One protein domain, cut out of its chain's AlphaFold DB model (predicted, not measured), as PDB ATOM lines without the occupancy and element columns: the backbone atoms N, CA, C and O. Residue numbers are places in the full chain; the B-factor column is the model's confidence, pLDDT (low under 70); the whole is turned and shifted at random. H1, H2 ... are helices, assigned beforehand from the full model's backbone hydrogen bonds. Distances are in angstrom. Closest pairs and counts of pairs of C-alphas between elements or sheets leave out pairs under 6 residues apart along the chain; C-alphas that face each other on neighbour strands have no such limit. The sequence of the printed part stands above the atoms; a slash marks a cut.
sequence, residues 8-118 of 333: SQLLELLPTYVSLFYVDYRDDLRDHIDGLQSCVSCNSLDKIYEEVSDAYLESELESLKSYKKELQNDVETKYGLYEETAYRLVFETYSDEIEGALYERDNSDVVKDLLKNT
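What this domain is: This is residues 8 to 118 of the 333 residues of an uncharacterized protein of Candidatus Ordinivivax streblomastigis (UniProt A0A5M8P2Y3). A long, loose rod with a small group of helices at each end: H1, H5 and H6 gather round the long helix H4 towards one end, and H2, H3 and H7 form a smaller cluster at the other. The chain travels this length three times, through the unnamed stretch 12 to 32, back through H3 and H4, and again through H6 and H7. The printed part has 111 residues, with seven named helices in the order H1 to H7 and no named strand, and its class is all helix. The whole is loose, with a radius of gyration of the C-alphas of 17.8 A and spans of 56 by 24 by 21 A.

How they stand to each other: H1, residues 8 to 11, is close to but not clearly touching H4, residues 57 to 79, with the C-alphas of Leu 10 and Val 75 closest at 7.3 A. H2, residues 33 to 42, and H3, residues 46 to 53, touch as a helical hairpin, closest at the C-alphas of Gly 35 and Ile 48, 5.8 A; they run opposite ways at 38 degrees, only just a steep tilt. H3 and H4 meet only through their link. H5, residues 83 to 93, touches residues 68 to 76 of H4 at a steep tilt of 51 degrees, opposite ways, with the C-alphas of Gln 72 and Ala 86 closest at 5.5 A. H6, residues 95 to 104, only just touches H4, with 3 pairs of C-alphas within 8 A; the closest are those of Leu 64 and Glu 99, 7.1 A. H7, residues 110 to 118, touches H3 about perpendicular, at 81 degrees, with the C-alphas of Tyr 49 and Val 111 closest at 6.4 A. H4 and H7 are apart. Every O i to N i+4 pair is within hydrogen-bond range in H2, H3, H4, H6 and H7, and 6 of 7 are in H5; H1 is too short for such a pair.

Where its parts are: H1 begins at C-alpha 8, (13.754, -24.695, 42.068). H2 is 14.0 A long and H3 10.3 A. H4 runs 32.7 A from C-alpha 57 at (31.352, -46.084, 43.391) to C-alpha 79. H5 is 14.2 A long, H6 14.3 A and H7 12.2 A, ending at C-alpha 118, (24.328, -63.594, 34.427).

The domain as a whole: The two C-alphas farthest apart, those of Ser 41 and Gly 80, are 57.7 A apart. The link from H1 to H2, with 21 residues, is long; the other five are tight. The printed part has no cut. Its mean pLDDT is 93.0, and no printed residue is under 70.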
ATOM      1  N   SER A   8      14.865 -24.142  42.860       91.75
ATOM      2  CA  SER A   8      13.754 -24.695  42.068       91.75
ATOM      3  C   SER A   8      13.959 -24.541  40.559       91.75
ATOM      4  O   SER A   8      13.668 -25.455  39.798       91.75
ATOM      5  N   GLN A   9      14.533 -23.417  40.130       92.56
ATOM      6  CA  GLN A   9      14.806 -23.138  38.723       92.56
ATOM      7  C   GLN A   9      15.945 -24.003  38.164       92.56
ATOM      8  O   GLN A   9      15.967 -24.277  36.966       92.56
ATOM      9  N   LEU A  10      16.884 -24.417  39.023       91.75
ATOM     10  CA  LEU A  10      17.951 -25.360  38.680       91.75
ATOM     11  C   LEU A  10      17.395 -26.784  38.588       91.75
ATOM     12  O   LEU A  10      17.656 -27.487  37.619       91.75
ATOM     13  N   LEU A  11      16.567 -27.192  39.553       92.94
ATOM     14  CA  LEU A  11      15.969 -28.530  39.577       92.94
ATOM     15  C   LEU A  11      15.006 -28.783  38.404       92.94
ATOM     16  O   LEU A  11      14.844 -29.932  37.994       92.94
ATOM     17  N   GLU A  12      14.389 -27.734  37.851       94.56
ATOM     18  CA  GLU A  12      13.586 -27.789  36.616       94.56
ATOM     19  C   GLU A  12      14.414 -28.086  35.354       94.56
ATOM     20  O   GLU A  12      13.847 -28.494  34.343       94.56
ATOM     21  N   LEU A  13      15.727 -27.837  35.384       94.88
ATOM     22  CA  LEU A  13      16.632 -28.129  34.269       94.88
ATOM     23  C   LEU A  13      17.200 -29.543  34.316       94.88
ATOM     24  O   LEU A  13      17.627 -30.057  33.290       94.88
ATOM     25  N   LEU A  14      17.191 -30.178  35.489       95.00
ATOM     26  CA  LEU A  14      17.634 -31.557  35.618       95.00
ATOM     27  C   LEU A  14      16.703 -32.510  34.843       95.00
ATOM     28  O   LEU A  14      15.482 -32.311  34.862       95.00
ATOM     29  N   PRO A  15      17.239 -33.592  34.244       93.75
ATOM     30  CA  PRO A  15      16.436 -34.637  33.613       93.75
ATOM     31  C   PRO A  15      15.402 -35.236  34.571       93.75
ATOM     32  O   PRO A  15      15.643 -35.319  35.774       93.75
ATOM     33  N   THR A  16      14.258 -35.687  34.051       92.81
ATOM     34  CA  THR A  16      13.206 -36.336  34.864       92.81
ATOM     35  C   THR A  16      13.676 -37.655  35.482       92.81
ATOM     36  O   THR A  16      13.248 -37.990  36.580       92.81
ATOM     37  N   TYR A  17      14.554 -38.374  34.779       92.69
ATOM     38  CA  TYR A  17      15.173 -39.624  35.213       92.69
ATOM     39  C   TYR A  17      16.652 -39.598  34.850       92.69
ATOM     40  O   TYR A  17      17.012 -39.058  33.798       92.69
ATOM     41  N   VAL A  18      17.479 -40.202  35.693       93.12
ATOM     42  CA  VAL A  18      18.917 -40.356  35.472       93.12
ATOM     43  C   VAL A  18      19.344 -41.798  35.730       93.12
ATOM     44  O   VAL A  18      18.613 -42.553  36.364       93.12
ATOM     45  N   SER A  19      20.508 -42.167  35.203       91.38
ATOM     46  CA  SER A  19      21.183 -43.431  35.491       91.38
ATOM     47  C   SER A  19      22.522 -43.061  36.100       91.38
ATOM     48  O   SER A  19      23.381 -42.531  35.393       91.38
ATOM     49  N   LEU A  20      22.683 -43.251  37.407       91.75
ATOM     50  CA  LEU A  20      23.963 -42.971  38.064       91.75
ATOM     51  C   LEU A  20      24.964 -44.103  37.845       91.75
ATOM     52  O   LEU A  20      26.167 -43.856  37.755       91.75
ATOM     53  N   PHE A  21      24.465 -45.318  37.644       89.31
ATOM     54  CA  PHE A  21      25.287 -46.480  37.362       89.31
ATOM     55  C   PHE A  21      25.200 -46.909  35.898       89.31
ATOM     56  O   PHE A  21      24.154 -46.796  35.253       89.31
ATOM     57  N   TYR A  22      26.314 -47.431  35.387       86.12
ATOM     58  CA  TYR A  22      26.386 -48.110  34.100       86.12
ATOM     59  C   TYR A  22      26.957 -49.513  34.294       86.12
ATOM     60  O   TYR A  22      28.090 -49.659  34.741       86.12
ATOM     61  N   VAL A  23      26.177 -50.531  33.931       88.75
ATOM     62  CA  VAL A  23      26.604 -51.936  33.892       88.75
ATOM     63  C   VAL A  23      26.829 -52.319  32.430       88.75
ATOM     64  O   VAL A  23      25.902 -52.212  31.617       88.75
ATOM     65  N   ASP A  24      28.042 -52.750  32.069       89.25
ATOM     66  CA  ASP A  24      28.293 -53.244  30.713       89.25
ATOM     67  C   ASP A  24      27.517 -54.552  30.504       89.25
ATOM     68  O   ASP A  24      27.369 -55.372  31.405       89.25
ATOM     69  N   TYR A  25      27.022 -54.784  29.290       88.56
ATOM     70  CA  TYR A  25      26.281 -56.006  28.960       88.56
ATOM     71  C   TYR A  25      27.120 -57.293  29.103       88.56
ATOM     72  O   TYR A  25      26.572 -58.393  29.026       88.56
ATOM     73  N   ARG A  26      28.446 -57.163  29.228       91.62
ATOM     74  CA  ARG A  26      29.398 -58.249  29.492       91.62
ATOM     75  C   ARG A  26      29.651 -58.489  30.975       91.62
ATOM     76  O   ARG A  26      30.224 -59.525  31.294       91.62
ATOM     77  N   ASP A  27      29.277 -57.549  31.838       92.44
ATOM     78  CA  ASP A  27      29.451 -57.689  33.277       92.44
ATOM     79  C   ASP A  27      28.335 -58.570  33.830       92.44
ATOM     80  O   ASP A  27      27.150 -58.344  33.565       92.44
ATOM     81  N   ASP A  28      28.721 -59.595  34.584       94.56
ATOM     82  CA  ASP A  28      27.813 -60.594  35.122       94.56
ATOM     83  C   ASP A  28      28.292 -61.153  36.474       94.56
ATOM     84  O   ASP A  28      29.343 -60.774  36.990       94.56
ATOM     85  N   LEU A  29      27.495 -62.034  37.088       95.56
ATOM     86  CA  LEU A  29      27.777 -62.645  38.393       95.56
ATOM     87  C   LEU A  29      28.154 -64.129  38.286       95.56
ATOM     88  O   LEU A  29      28.079 -64.857  39.277       95.56
ATOM     89  N   ARG A  30      28.550 -64.629  37.107       92.88
ATOM     90  CA  ARG A  30      28.764 -66.076  36.901       92.88
ATOM     91  C   ARG A  30      29.923 -66.638  37.713       92.88
ATOM     92  O   ARG A  30      29.886 -67.818  38.062       92.88
ATOM     93  N   ASP A  31      30.892 -65.795  38.055       90.81
ATOM     94  CA  ASP A  31      32.023 -66.144  38.917       90.81
ATOM     95  C   ASP A  31      31.758 -65.850  40.412       90.81
ATOM     96  O   ASP A  31      32.544 -66.242  41.274       90.81
ATOM     97  N   HIS A  32      30.609 -65.250  40.751       93.88
ATOM     98  CA  HIS A  32      30.189 -64.904  42.118       93.88
ATOM     99  C   HIS A  32      29.285 -65.977  42.750       93.88
ATOM    100  O   HIS A  32      28.322 -65.682  43.461       93.88
ATOM    101  N   ILE A  33      29.583 -67.257  42.500       95.00
ATOM    102  CA  ILE A  33      28.729 -68.388  42.906       95.00
ATOM    103  C   ILE A  33      28.474 -68.434  44.420       95.00
ATOM    104  O   ILE A  33      27.373 -68.784  44.843       95.00
ATOM    105  N   ASP A  34      29.457 -68.064  45.242       93.62
ATOM    106  CA  ASP A  34      29.300 -68.049  46.700       93.62
ATOM    107  C   ASP A  34      28.299 -66.978  47.159       93.62
ATOM    108  O   ASP A  34      27.426 -67.270  47.982       93.62
ATOM    109  N   GLY A  35      28.382 -65.774  46.586       95.12
ATOM    110  CA  GLY A  35      27.429 -64.692  46.825       95.12
ATOM    111  C   GLY A  35      26.027 -65.075  46.352       95.12
ATOM    112  O   GLY A  35      25.070 -64.992  47.122       95.12
ATOM    113  N   LEU A  36      25.908 -65.612  45.133       97.06
ATOM    114  CA  LEU A  36      24.633 -66.057  44.565       97.06
ATOM    115  C   LEU A  36      23.984 -67.182  45.384       97.06
ATOM    116  O   LEU A  36      22.786 -67.127  45.666       97.06
ATOM    117  N   GLN A  37      24.751 -68.186  45.815       97.31
ATOM    118  CA  GLN A  37      24.216 -69.239  46.679       97.31
ATOM    119  C   GLN A  37      23.797 -68.678  48.040       97.31
ATOM    120  O   GLN A  37      22.754 -69.078  48.560       97.31
ATOM    121  N   SER A  38      24.570 -67.751  48.615       95.69
ATOM    122  CA  SER A  38      24.179 -67.070  49.852       95.69
ATOM    123  C   SER A  38      22.841 -66.357  49.677       95.69
ATOM    124  O   SER A  38      21.982 -66.468  50.550       95.69
ATOM    125  N   CYS A  39      22.621 -65.697  48.537       95.88
ATOM    126  CA  CYS A  39      21.345 -65.067  48.227       95.88
ATOM    127  C   CYS A  39      20.193 -66.072  48.179       95.88
ATOM    128  O   CYS A  39      19.163 -65.856  48.817       95.88
ATOM    129  N   VAL A  40      20.377 -67.203  47.490       96.88
ATOM    130  CA  VAL A  40      19.379 -68.287  47.421       96.88
ATOM    131  C   VAL A  40      19.060 -68.848  48.807       96.88
ATOM    132  O   VAL A  40      17.890 -69.085  49.121       96.88
ATOM    133  N   SER A  41      20.078 -69.060  49.642       95.06
ATOM    134  CA  SER A  41      19.935 -69.649  50.976       95.06
ATOM    135  C   SER A  41      19.305 -68.694  51.988       95.06
ATOM    136  O   SER A  41      18.466 -69.122  52.782       95.06
ATOM    137  N   CYS A  42      19.684 -67.416  51.960       94.25
ATOM    138  CA  CYS A  42      19.133 -66.383  52.835       94.25
ATOM    139  C   CYS A  42      17.815 -65.807  52.321       94.25
ATOM    140  O   CYS A  42      17.161 -65.095  53.077       94.25
ATOM    141  N   ASN A  43      17.437 -66.124  51.077       96.31
ATOM    142  CA  ASN A  43      16.344 -65.474  50.369       96.31
ATOM    143  C   ASN A  43      16.532 -63.953  50.442       96.31
ATOM    144  O   ASN A  43      15.779 -63.273  51.110       96.31
ATOM    145  N   SER A  44      17.636 -63.427  49.912       94.62
ATOM    146  CA  SER A  44      17.889 -61.980  49.884       94.62
ATOM    147  C   SER A  44      19.016 -61.652  48.915       94.62
ATOM    148  O   SER A  44      19.987 -62.396  48.840       94.62
ATOM    149  N   LEU A  45      18.928 -60.523  48.212       93.88
ATOM    150  CA  LEU A  45      20.009 -60.028  47.355       93.88
ATOM    151  C   LEU A  45      21.074 -59.224  48.113       93.88
ATOM    152  O   LEU A  45      22.082 -58.867  47.506       93.88
ATOM    153  N   ASP A  46      20.897 -58.978  49.417       92.38
ATOM    154  CA  ASP A  46      21.778 -58.109  50.218       92.38
ATOM    155  C   ASP A  46      23.256 -58.465  50.064       92.38
ATOM    156  O   ASP A  46      24.099 -57.588  49.914       92.38
ATOM    157  N   LYS A  47      23.574 -59.765  50.021       92.06
ATOM    158  CA  LYS A  47      24.959 -60.218  49.901       92.06
ATOM    159  C   LYS A  47      25.629 -59.736  48.611       92.06
ATOM    160  O   LYS A  47      26.795 -59.356  48.641       92.06
ATOM    161  N   ILE A  48      24.900 -59.750  47.497       94.00
ATOM    162  CA  ILE A  48      25.411 -59.264  46.214       94.00
ATOM    163  C   ILE A  48      25.453 -57.737  46.207       94.00
ATOM    164  O   ILE A  48      26.447 -57.187  45.744       94.00
ATOM    165  N   TYR A  49      24.453 -57.054  46.777       92.06
ATOM    166  CA  TYR A  49      24.511 -55.596  46.954       92.06
ATOM    167  C   TYR A  49      25.770 -55.166  47.718       92.06
ATOM    168  O   TYR A  49      26.473 -54.264  47.272       92.06
ATOM    169  N   GLU A  50      26.101 -55.847  48.819       90.38
ATOM    170  CA  GLU A  50      27.329 -55.605  49.585       90.38
ATOM    171  C   GLU A  50      28.601 -55.836  48.756       90.38
ATOM    172  O   GLU A  50      29.556 -55.074  48.877       90.38
ATOM    173  N   GLU A  51      28.637 -56.881  47.925       88.69
ATOM    174  CA  GLU A  51      29.811 -57.210  47.107       88.69
ATOM    175  C   GLU A  51      30.049 -56.210  45.968       88.69
ATOM    176  O   GLU A  51      31.204 -55.938  45.636       88.69
ATOM    177  N   VAL A  52      28.984 -55.666  45.369       89.00
ATOM    178  CA  VAL A  52      29.102 -54.781  44.197       89.00
ATOM    179  C   VAL A  52      29.117 -53.296  44.547       89.00
ATOM    180  O   VAL A  52      29.595 -52.508  43.735       89.00
ATOM    181  N   SER A  53      28.642 -52.895  45.734       82.44
ATOM    182  CA  SER A  53      28.511 -51.474  46.106       82.44
ATOM    183  C   SER A  53      29.822 -50.698  45.949       82.44
ATOM    184  O   SER A  53      29.822 -49.596  45.407       82.44
ATOM    185  N   ASP A  54      30.946 -51.273  46.379       81.25
ATOM    186  CA  ASP A  54      32.247 -50.596  46.299       81.25
ATOM    187  C   ASP A  54      32.781 -50.534  44.860       81.25
ATOM    188  O   ASP A  54      33.473 -49.584  44.490       81.25
ATOM    189  N   ALA A  55      32.458 -51.533  44.033       82.88
ATOM    190  CA  ALA A  55      32.975 -51.647  42.670       82.88
ATOM    191  C   ALA A  55      32.404 -50.577  41.724       82.88
ATOM    192  O   ALA A  55      33.065 -50.197  40.760       82.88
ATOM    193  N   TYR A  56      31.202 -50.073  42.013       84.88
ATOM    194  CA  TYR A  56      30.487 -49.113  41.166       84.88
ATOM    195  C   TYR A  56      30.545 -47.663  41.668       84.88
ATOM    196  O   TYR A  56      30.051 -46.761  40.989       84.88
ATOM    197  N   LEU A  57      31.210 -47.418  42.802       85.44
ATOM    198  CA  LEU A  57      31.352 -46.084  43.391       85.44
ATOM    199  C   LEU A  57      32.036 -45.087  42.438       85.44
ATOM    200  O   LEU A  57      31.652 -43.925  42.360       85.44
ATOM    201  N   GLU A  58      33.048 -45.523  41.684       85.31
ATOM    202  CA  GLU A  58      33.729 -44.645  40.722       85.31
ATOM    203  C   GLU A  58      32.797 -44.247  39.568       85.31
ATOM    204  O   GLU A  58      32.716 -43.066  39.226       85.31
ATOM    205  N   SER A  59      32.028 -45.205  39.037       85.38
ATOM    206  CA  SER A  59      31.034 -44.946  37.986       85.38
ATOM    207  C   SER A  59      29.971 -43.949  38.447       85.38
ATOM    208  O   SER A  59      29.591 -43.069  37.676       85.38
ATOM    209  N   GLU A  60      29.498 -44.061  39.688       90.00
ATOM    210  CA  GLU A  60      28.531 -43.131  40.275       90.00
ATOM    211  C   GLU A  60      29.076 -41.697  40.310       90.00
ATOM    212  O   GLU A  60      28.430 -40.759  39.833       90.00
ATOM    213  N   LEU A  61      30.298 -41.527  40.825       90.62
ATOM    214  CA  LEU A  61      30.952 -40.221  40.929       90.62
ATOM    215  C   LEU A  61      31.177 -39.580  39.554       90.62
ATOM    216  O   LEU A  61      31.011 -38.363  39.397       90.62
ATOM    217  N   GLU A  62      31.539 -40.377  38.547       91.56
ATOM    218  CA  GLU A  62      31.680 -39.905  37.170       91.56
ATOM    219  C   GLU A  62      30.341 -39.454  36.574       91.56
ATOM    220  O   GLU A  62      30.266 -38.357  36.003       91.56
ATOM    221  N   SER A  63      29.273 -40.232  36.766       93.12
ATOM    222  CA  SER A  63      27.921 -39.892  36.307       93.12
ATOM    223  C   SER A  63      27.398 -38.615  36.962       93.12
ATOM    224  O   SER A  63      26.949 -37.701  36.264       93.12
ATOM    225  N   LEU A  64      27.518 -38.488  38.289       94.81
ATOM    226  CA  LEU A  64      27.126 -37.282  39.030       94.81
ATOM    227  C   LEU A  64      27.856 -36.044  38.508       94.81
ATOM    228  O   LEU A  64      27.244 -35.000  38.256       94.81
ATOM    229  N   LYS A  65      29.170 -36.162  38.287       94.69
ATOM    230  CA  LYS A  65      29.980 -35.084  37.718       94.69
ATOM    231  C   LYS A  65      29.532 -34.724  36.302       94.69
ATOM    232  O   LYS A  65      29.511 -33.536  35.968       94.69
ATOM    233  N   SER A  66      29.172 -35.713  35.484       95.62
ATOM    234  CA  SER A  66      28.659 -35.493  34.129       95.62
ATOM    235  C   SER A  66      27.341 -34.721  34.153       95.62
ATOM    236  O   SER A  66      27.255 -33.652  33.547       95.62
ATOM    237  N   TYR A  67      26.356 -35.172  34.936       96.44
ATOM    238  CA  TYR A  67      25.062 -34.493  35.061       96.44
ATOM    239  C   TYR A  67      25.188 -33.075  35.616       96.44
ATOM    240  O   TYR A  67      24.542 -32.151  35.120       96.44
ATOM    241  N   LYS A  68      26.063 -32.856  36.604       96.44
ATOM    242  CA  LYS A  68      26.352 -31.505  37.106       96.44
ATOM    243  C   LYS A  68      26.964 -30.611  36.033       96.44
ATOM    244  O   LYS A  68      26.604 -29.440  35.930       96.44
ATOM    245  N   LYS A  69      27.862 -31.144  35.207       96.88
ATOM    246  CA  LYS A  69      28.462 -30.384  34.106       96.88
ATOM    247  C   LYS A  69      27.440 -30.042  33.018       96.88
ATOM    248  O   LYS A  69      27.471 -28.936  32.485       96.88
ATOM    249  N   GLU A  70      26.520 -30.950  32.709       97.00
ATOM    250  CA  GLU A  70      25.398 -30.679  31.801       97.00
ATOM    251  C   GLU A  70      24.474 -29.594  32.364       97.00
ATOM    252  O   GLU A  70      24.226 -28.594  31.688       97.00
ATOM    253  N   LEU A  71      24.078 -29.707  33.637       96.62
ATOM    254  CA  LEU A  71      23.276 -28.691  34.318       96.62
ATOM    255  C   LEU A  71      23.972 -27.322  34.324       96.62
ATOM    256  O   LEU A  71      23.321 -26.302  34.103       96.62
ATOM    257  N   GLN A  72      25.287 -27.278  34.556       96.31
ATOM    258  CA  GLN A  72      26.069 -26.042  34.473       96.31
ATOM    259  C   GLN A  72      25.903 -25.384  33.094       96.31
ATOM    260  O   GLN A  72      25.539 -24.210  33.025       96.31
ATOM    261  N   ASN A  73      26.098 -26.140  32.009       96.31
ATOM    262  CA  ASN A  73      25.959 -25.631  30.640       96.31
ATOM    263  C   ASN A  73      24.533 -25.125  30.349       96.31
ATOM    264  O   ASN A  73      24.354 -24.080  29.710       96.31
ATOM    265  N   ASP A  74      23.513 -25.826  30.845       95.50
ATOM    266  CA  ASP A  74      22.111 -25.433  30.681       95.50
ATOM    267  C   ASP A  74      21.788 -24.137  31.432       95.50
ATOM    268  O   ASP A  74      21.075 -23.265  30.924       95.50
ATOM    269  N   VAL A  75      22.356 -23.963  32.627       93.19
ATOM    270  CA  VAL A  75      22.224 -22.746  33.437       93.19
ATOM    271  C   VAL A  75      22.923 -21.562  32.772       93.19
ATOM    272  O   VAL A  75      22.338 -20.474  32.692       93.19
ATOM    273  N   GLU A  76      24.143 -21.756  32.260       93.50
ATOM    274  CA  GLU A  76      24.874 -20.742  31.488       93.50
ATOM    275  C   GLU A  76      24.049 -20.268  30.295       93.50
ATOM    276  O   GLU A  76      23.828 -19.067  30.123       93.50
ATOM    277  N   THR A  77      23.524 -21.221  29.524       93.44
ATOM    278  CA  THR A  77      22.776 -20.957  28.294       93.44
ATOM    279  C   THR A  77      21.432 -20.287  28.575       93.44
ATOM    280  O   THR A  77      21.105 -19.269  27.962       93.44
ATOM    281  N   LYS A  78      20.642 -20.812  29.521       94.06
ATOM    282  CA  LYS A  78      19.283 -20.316  29.805       94.06
ATOM    283  C   LYS A  78      19.276 -18.947  30.475       94.06
ATOM    284  O   LYS A  78      18.373 -18.149  30.218       94.06
ATOM    285  N   TYR A  79      20.254 -18.668  31.336       92.06
ATOM    286  CA  TYR A  79      20.289 -17.438  32.132       92.06
ATOM    287  C   TYR A  79      21.374 -16.443  31.699       92.06
ATOM    288  O   TYR A  79      21.469 -15.362  32.289       92.06
ATOM    289  N   GLY A  80      22.170 -16.768  30.675       90.50
ATOM    290  CA  GLY A  80      23.250 -15.910  30.178       90.50
ATOM    291  C   GLY A  80      24.288 -15.608  31.261       90.50
ATOM    292  O   GLY A  80      24.691 -14.452  31.442       90.50
ATOM    293  N   LEU A  81      24.636 -16.620  32.057       90.75
ATOM    294  CA  LEU A  81      25.607 -16.497  33.141       90.75
ATOM    295  C   LEU A  81      27.031 -16.734  32.640       90.75
ATOM    296  O   LEU A  81      27.251 -17.441  31.667       90.75
ATOM    297  N   TYR A  82      28.001 -16.132  33.331       91.94
ATOM    298  CA  TYR A  82      29.401 -16.504  33.153       91.94
ATOM    299  C   TYR A  82      29.642 -17.890  33.755       91.94
ATOM    300  O   TYR A  82      29.075 -18.183  34.811       91.94
ATOM    301  N   GLU A  83      30.537 -18.659  33.136       91.81
ATOM    302  CA  GLU A  83      30.949 -20.006  33.555       91.81
ATOM    303  C   GLU A  83      31.201 -20.098  35.065       91.81
ATOM    304  O   GLU A  83      30.536 -20.849  35.768       91.81
ATOM    305  N   GLU A  84      32.038 -19.207  35.601       93.44
ATOM    306  CA  GLU A  84      32.351 -19.131  37.035       93.44
ATOM    307  C   GLU A  84      31.101 -18.996  37.925       93.44
ATOM    308  O   GLU A  84      31.025 -19.531  39.026       93.44
ATOM    309  N   THR A  85      30.081 -18.267  37.465       93.06
ATOM    310  CA  THR A  85      28.851 -18.072  38.245       93.06
ATOM    311  C   THR A  85      27.966 -19.313  38.214       93.06
ATOM    312  O   THR A  85      27.378 -19.657  39.237       93.06
ATOM    313  N   ALA A  86      27.861 -19.976  37.061       92.81
ATOM    314  CA  ALA A  86      27.111 -21.219  36.927       92.81
ATOM    315  C   ALA A  86      27.791 -22.360  37.694       92.81
ATOM    316  O   ALA A  86      27.121 -23.064  38.448       92.81
ATOM    317  N   TYR A  87      29.120 -22.458  37.599       95.06
ATOM    318  CA  TYR A  87      29.926 -23.398  38.369       95.06
ATOM    319  C   TYR A  87      29.655 -23.256  39.869       95.06
ATOM    320  O   TYR A  87      29.256 -24.216  40.520       95.06
ATOM    321  N   ARG A  88      29.761 -22.040  40.421       94.19
ATOM    322  CA  ARG A  88      29.499 -21.802  41.850       94.19
ATOM    323  C   ARG A  88      28.064 -22.104  42.266       94.19
ATOM    324  O   ARG A  88      27.835 -22.458  43.419       94.19
ATOM    325  N   LEU A  89      27.081 -21.959  41.378       94.25
ATOM    326  CA  LEU A  89      25.705 -22.361  41.683       94.25
ATOM    327  C   LEU A  89      25.583 -23.888  41.773       94.25
ATOM    328  O   LEU A  89      25.003 -24.373  42.739       94.25
ATOM    329  N   VAL A  90      26.147 -24.619  40.809       95.06
ATOM    330  CA  VAL A  90      25.960 -26.072  40.658       95.06
ATOM    331  C   VAL A  90      26.902 -26.907  41.530       95.06
ATOM    332  O   VAL A  90      26.479 -27.911  42.093       95.06
ATOM    333  N   PHE A  91      28.166 -26.507  41.660       95.69
ATOM    334  CA  PHE A  91      29.215 -27.281  42.336       95.69
ATOM    335  C   PHE A  91      29.539 -26.794  43.753       95.69
ATOM    336  O   PHE A  91      30.216 -27.505  44.484       95.69
ATOM    337  N   GLU A  92      29.062 -25.614  44.164       94.88
ATOM    338  CA  GLU A  92      29.310 -25.091  45.521       94.88
ATOM    339  C   GLU A  92      28.017 -24.764  46.274       94.88
ATOM    340  O   GLU A  92      27.809 -25.238  47.383       94.88
ATOM    341  N   THR A  93      27.149 -23.928  45.697       94.69
ATOM    342  CA  THR A  93      26.022 -23.321  46.427       94.69
ATOM    343  C   THR A  93      24.865 -24.288  46.633       94.69
ATOM    344  O   THR A  93      24.285 -24.290  47.712       94.69
ATOM    345  N   TYR A  94      24.507 -25.040  45.590       95.38
ATOM    346  CA  TYR A  94      23.383 -25.979  45.580       95.38
ATOM    347  C   TYR A  94      23.836 -27.419  45.293       95.38
ATOM    348  O   TYR A  94      23.066 -28.230  44.785       95.38
ATOM    349  N   SER A  95      25.118 -27.712  45.535       95.00
ATOM    350  CA  SER A  95      25.760 -28.976  45.158       95.00
ATOM    351  C   SER A  95      25.055 -30.190  45.750       95.00
ATOM    352  O   SER A  95      24.780 -31.142  45.016       95.00
ATOM    353  N   ASP A  96      24.751 -30.132  47.045       96.06
ATOM    354  CA  ASP A  96      24.174 -31.243  47.799       96.06
ATOM    355  C   ASP A  96      22.699 -31.438  47.430       96.06
ATOM    356  O   ASP A  96      22.233 -32.561  47.274       96.06
ATOM    357  N   GLU A  97      21.954 -30.347  47.219       97.19
ATOM    358  CA  GLU A  97      20.554 -30.417  46.796       97.19
ATOM    359  C   GLU A  97      20.403 -30.934  45.362       97.19
ATOM    360  O   GLU A  97      19.427 -31.616  45.050       97.19
ATOM    361  N   ILE A  98      21.363 -30.626  44.485       96.56
ATOM    362  CA  ILE A  98      21.409 -31.162  43.122       96.56
ATOM    363  C   ILE A  98      21.743 -32.656  43.146       96.56
ATOM    364  O   ILE A  98      21.078 -33.416  42.449       96.56
ATOM    365  N   GLU A  99      22.721 -33.090  43.948       96.25
ATOM    366  CA  GLU A  99      23.018 -34.523  44.115       96.25
ATOM    367  C   GLU A  99      21.824 -35.271  44.694       96.25
ATOM    368  O   GLU A  99      21.409 -36.272  44.122       96.25
ATOM    369  N   GLY A 100      21.203 -34.748  45.756       96.38
ATOM    370  CA  GLY A 100      19.991 -35.327  46.334       96.38
ATOM    371  C   GLY A 100      18.875 -35.492  45.301       96.38
ATOM    372  O   GLY A 100      18.275 -36.558  45.204       96.38
ATOM    373  N   ALA A 101      18.650 -34.480  44.459       95.94
ATOM    374  CA  ALA A 101      17.660 -34.564  43.388       95.94
ATOM    375  C   ALA A 101      18.041 -35.556  42.275       95.94
ATOM    376  O   ALA A 101      17.147 -36.118  41.646       95.94
ATOM    377  N   LEU A 102      19.332 -35.757  42.000       96.00
ATOM    378  CA  LEU A 102      19.799 -36.781  41.064       96.00
ATOM    379  C   LEU A 102      19.576 -38.183  41.640       96.00
ATOM    380  O   LEU A 102      19.016 -39.016  40.940       96.00
ATOM    381  N   TYR A 103      19.902 -38.412  42.916       94.44
ATOM    382  CA  TYR A 103      19.622 -39.678  43.604       94.44
ATOM    383  C   TYR A 103      18.126 -40.006  43.641       94.44
ATOM    384  O   TYR A 103      17.733 -41.134  43.373       94.44
ATOM    385  N   GLU A 104      17.264 -39.022  43.907       95.44
ATOM    386  CA  GLU A 104      15.804 -39.220  43.890       95.44
ATOM    387  C   GLU A 104      15.252 -39.574  42.499       95.44
ATOM    388  O   GLU A 104      14.157 -40.131  42.385       95.44
ATOM    389  N   ARG A 105      15.981 -39.220  41.436       95.06
ATOM    390  CA  ARG A 105      15.609 -39.476  40.037       95.06
ATOM    391  C   ARG A 105      16.368 -40.652  39.426       95.06
ATOM    392  O   ARG A 105      16.120 -40.959  38.255       95.06
ATOM    393  N   ASP A 106      17.272 -41.272  40.179       93.75
ATOM    394  CA  ASP A 106      18.034 -42.427  39.735       93.75
ATOM    395  C   ASP A 106      17.121 -43.644  39.632       93.75
ATOM    396  O   ASP A 106      16.362 -43.972  40.546       93.75
ATOM    397  N   ASN A 107      17.154 -44.289  38.474       90.94
ATOM    398  CA  ASN A 107      16.395 -45.503  38.210       90.94
ATOM    399  C   ASN A 107      17.291 -46.695  37.858       90.94
ATOM    400  O   ASN A 107      16.770 -47.728  37.428       90.94
ATOM    401  N   SER A 108      18.608 -46.542  38.013       90.12
ATOM    402  CA  SER A 108      19.558 -47.622  37.797       90.12
ATOM    403  C   SER A 108      19.559 -48.613  38.966       90.12
ATOM    404  O   SER A 108      19.349 -48.253  40.122       90.12
ATOM    405  N   ASP A 109      19.736 -49.897  38.649       90.94
ATOM    406  CA  ASP A 109      19.791 -50.991  39.621       90.94
ATOM    407  C   ASP A 109      20.881 -51.967  39.174       90.94
ATOM    408  O   ASP A 109      20.659 -52.867  38.360       90.94
ATOM    409  N   VAL A 110      22.084 -51.744  39.709       92.12
ATOM    410  CA  VAL A 110      23.302 -52.485  39.356       92.12
ATOM    411  C   VAL A 110      23.101 -53.988  39.506       92.12
ATOM    412  O   VAL A 110      23.456 -54.758  38.616       92.12
ATOM    413  N   VAL A 111      22.515 -54.423  40.622       93.31
ATOM    414  CA  VAL A 111      22.351 -55.849  40.918       93.31
ATOM    415  C   VAL A 111      21.361 -56.482  39.954       93.31
ATOM    416  O   VAL A 111      21.615 -57.572  39.439       93.31
ATOM    417  N   LYS A 112      20.250 -55.807  39.661       91.75
ATOM    418  CA  LYS A 112      19.266 -56.303  38.700       91.75
ATOM    419  C   LYS A 112      19.828 -56.393  37.284       91.75
ATOM    420  O   LYS A 112      19.563 -57.384  36.597       91.75
ATOM    421  N   ASP A 113      20.609 -55.406  36.857       92.44
ATOM    422  CA  ASP A 113      21.242 -55.408  35.538       92.44
ATOM    423  C   ASP A 113      22.321 -56.498  35.428       92.44
ATOM    424  O   ASP A 113      22.331 -57.261  34.461       92.44
ATOM    425  N   LEU A 114      23.145 -56.681  36.464       95.50
ATOM    426  CA  LEU A 114      24.111 -57.781  36.534       95.50
ATOM    427  C   LEU A 114      23.430 -59.158  36.510       95.50
ATOM    428  O   LEU A 114      23.833 -60.052  35.760       95.50
ATOM    429  N   LEU A 115      22.361 -59.349  37.287       94.75
ATOM    430  CA  LEU A 115      21.610 -60.609  37.304       94.75
ATOM    431  C   LEU A 115      20.957 -60.906  35.950       94.75
ATOM    432  O   LEU A 115      20.880 -62.069  35.554       94.75
ATOM    433  N   LYS A 116      20.519 -59.876  35.220       92.94
ATOM    434  CA  LYS A 116      19.999 -60.017  33.854       92.94
ATOM    435  C   LYS A 116      21.073 -60.517  32.879       92.94
ATOM    436  O   LYS A 116      20.747 -61.310  31.997       92.94
ATOM    437  N   ASN A 117      22.326 -60.095  33.045       94.81
ATOM    438  CA  ASN A 117      23.449 -60.529  32.205       94.81
ATOM    439  C   ASN A 117      24.006 -61.912  32.602       94.81
ATOM    440  O   ASN A 117      24.565 -62.616  31.767       94.81
ATOM    441  N   THR A 118      23.807 -62.331  33.857       95.31
ATOM    442  CA  THR A 118      24.328 -63.594  34.427       95.31
ATOM    443  C   THR A 118      23.747 -64.849  33.778       95.31
ATOM    444  O   THR A 118      24.435 -65.871  33.658       95.31
TER     445      THR A 118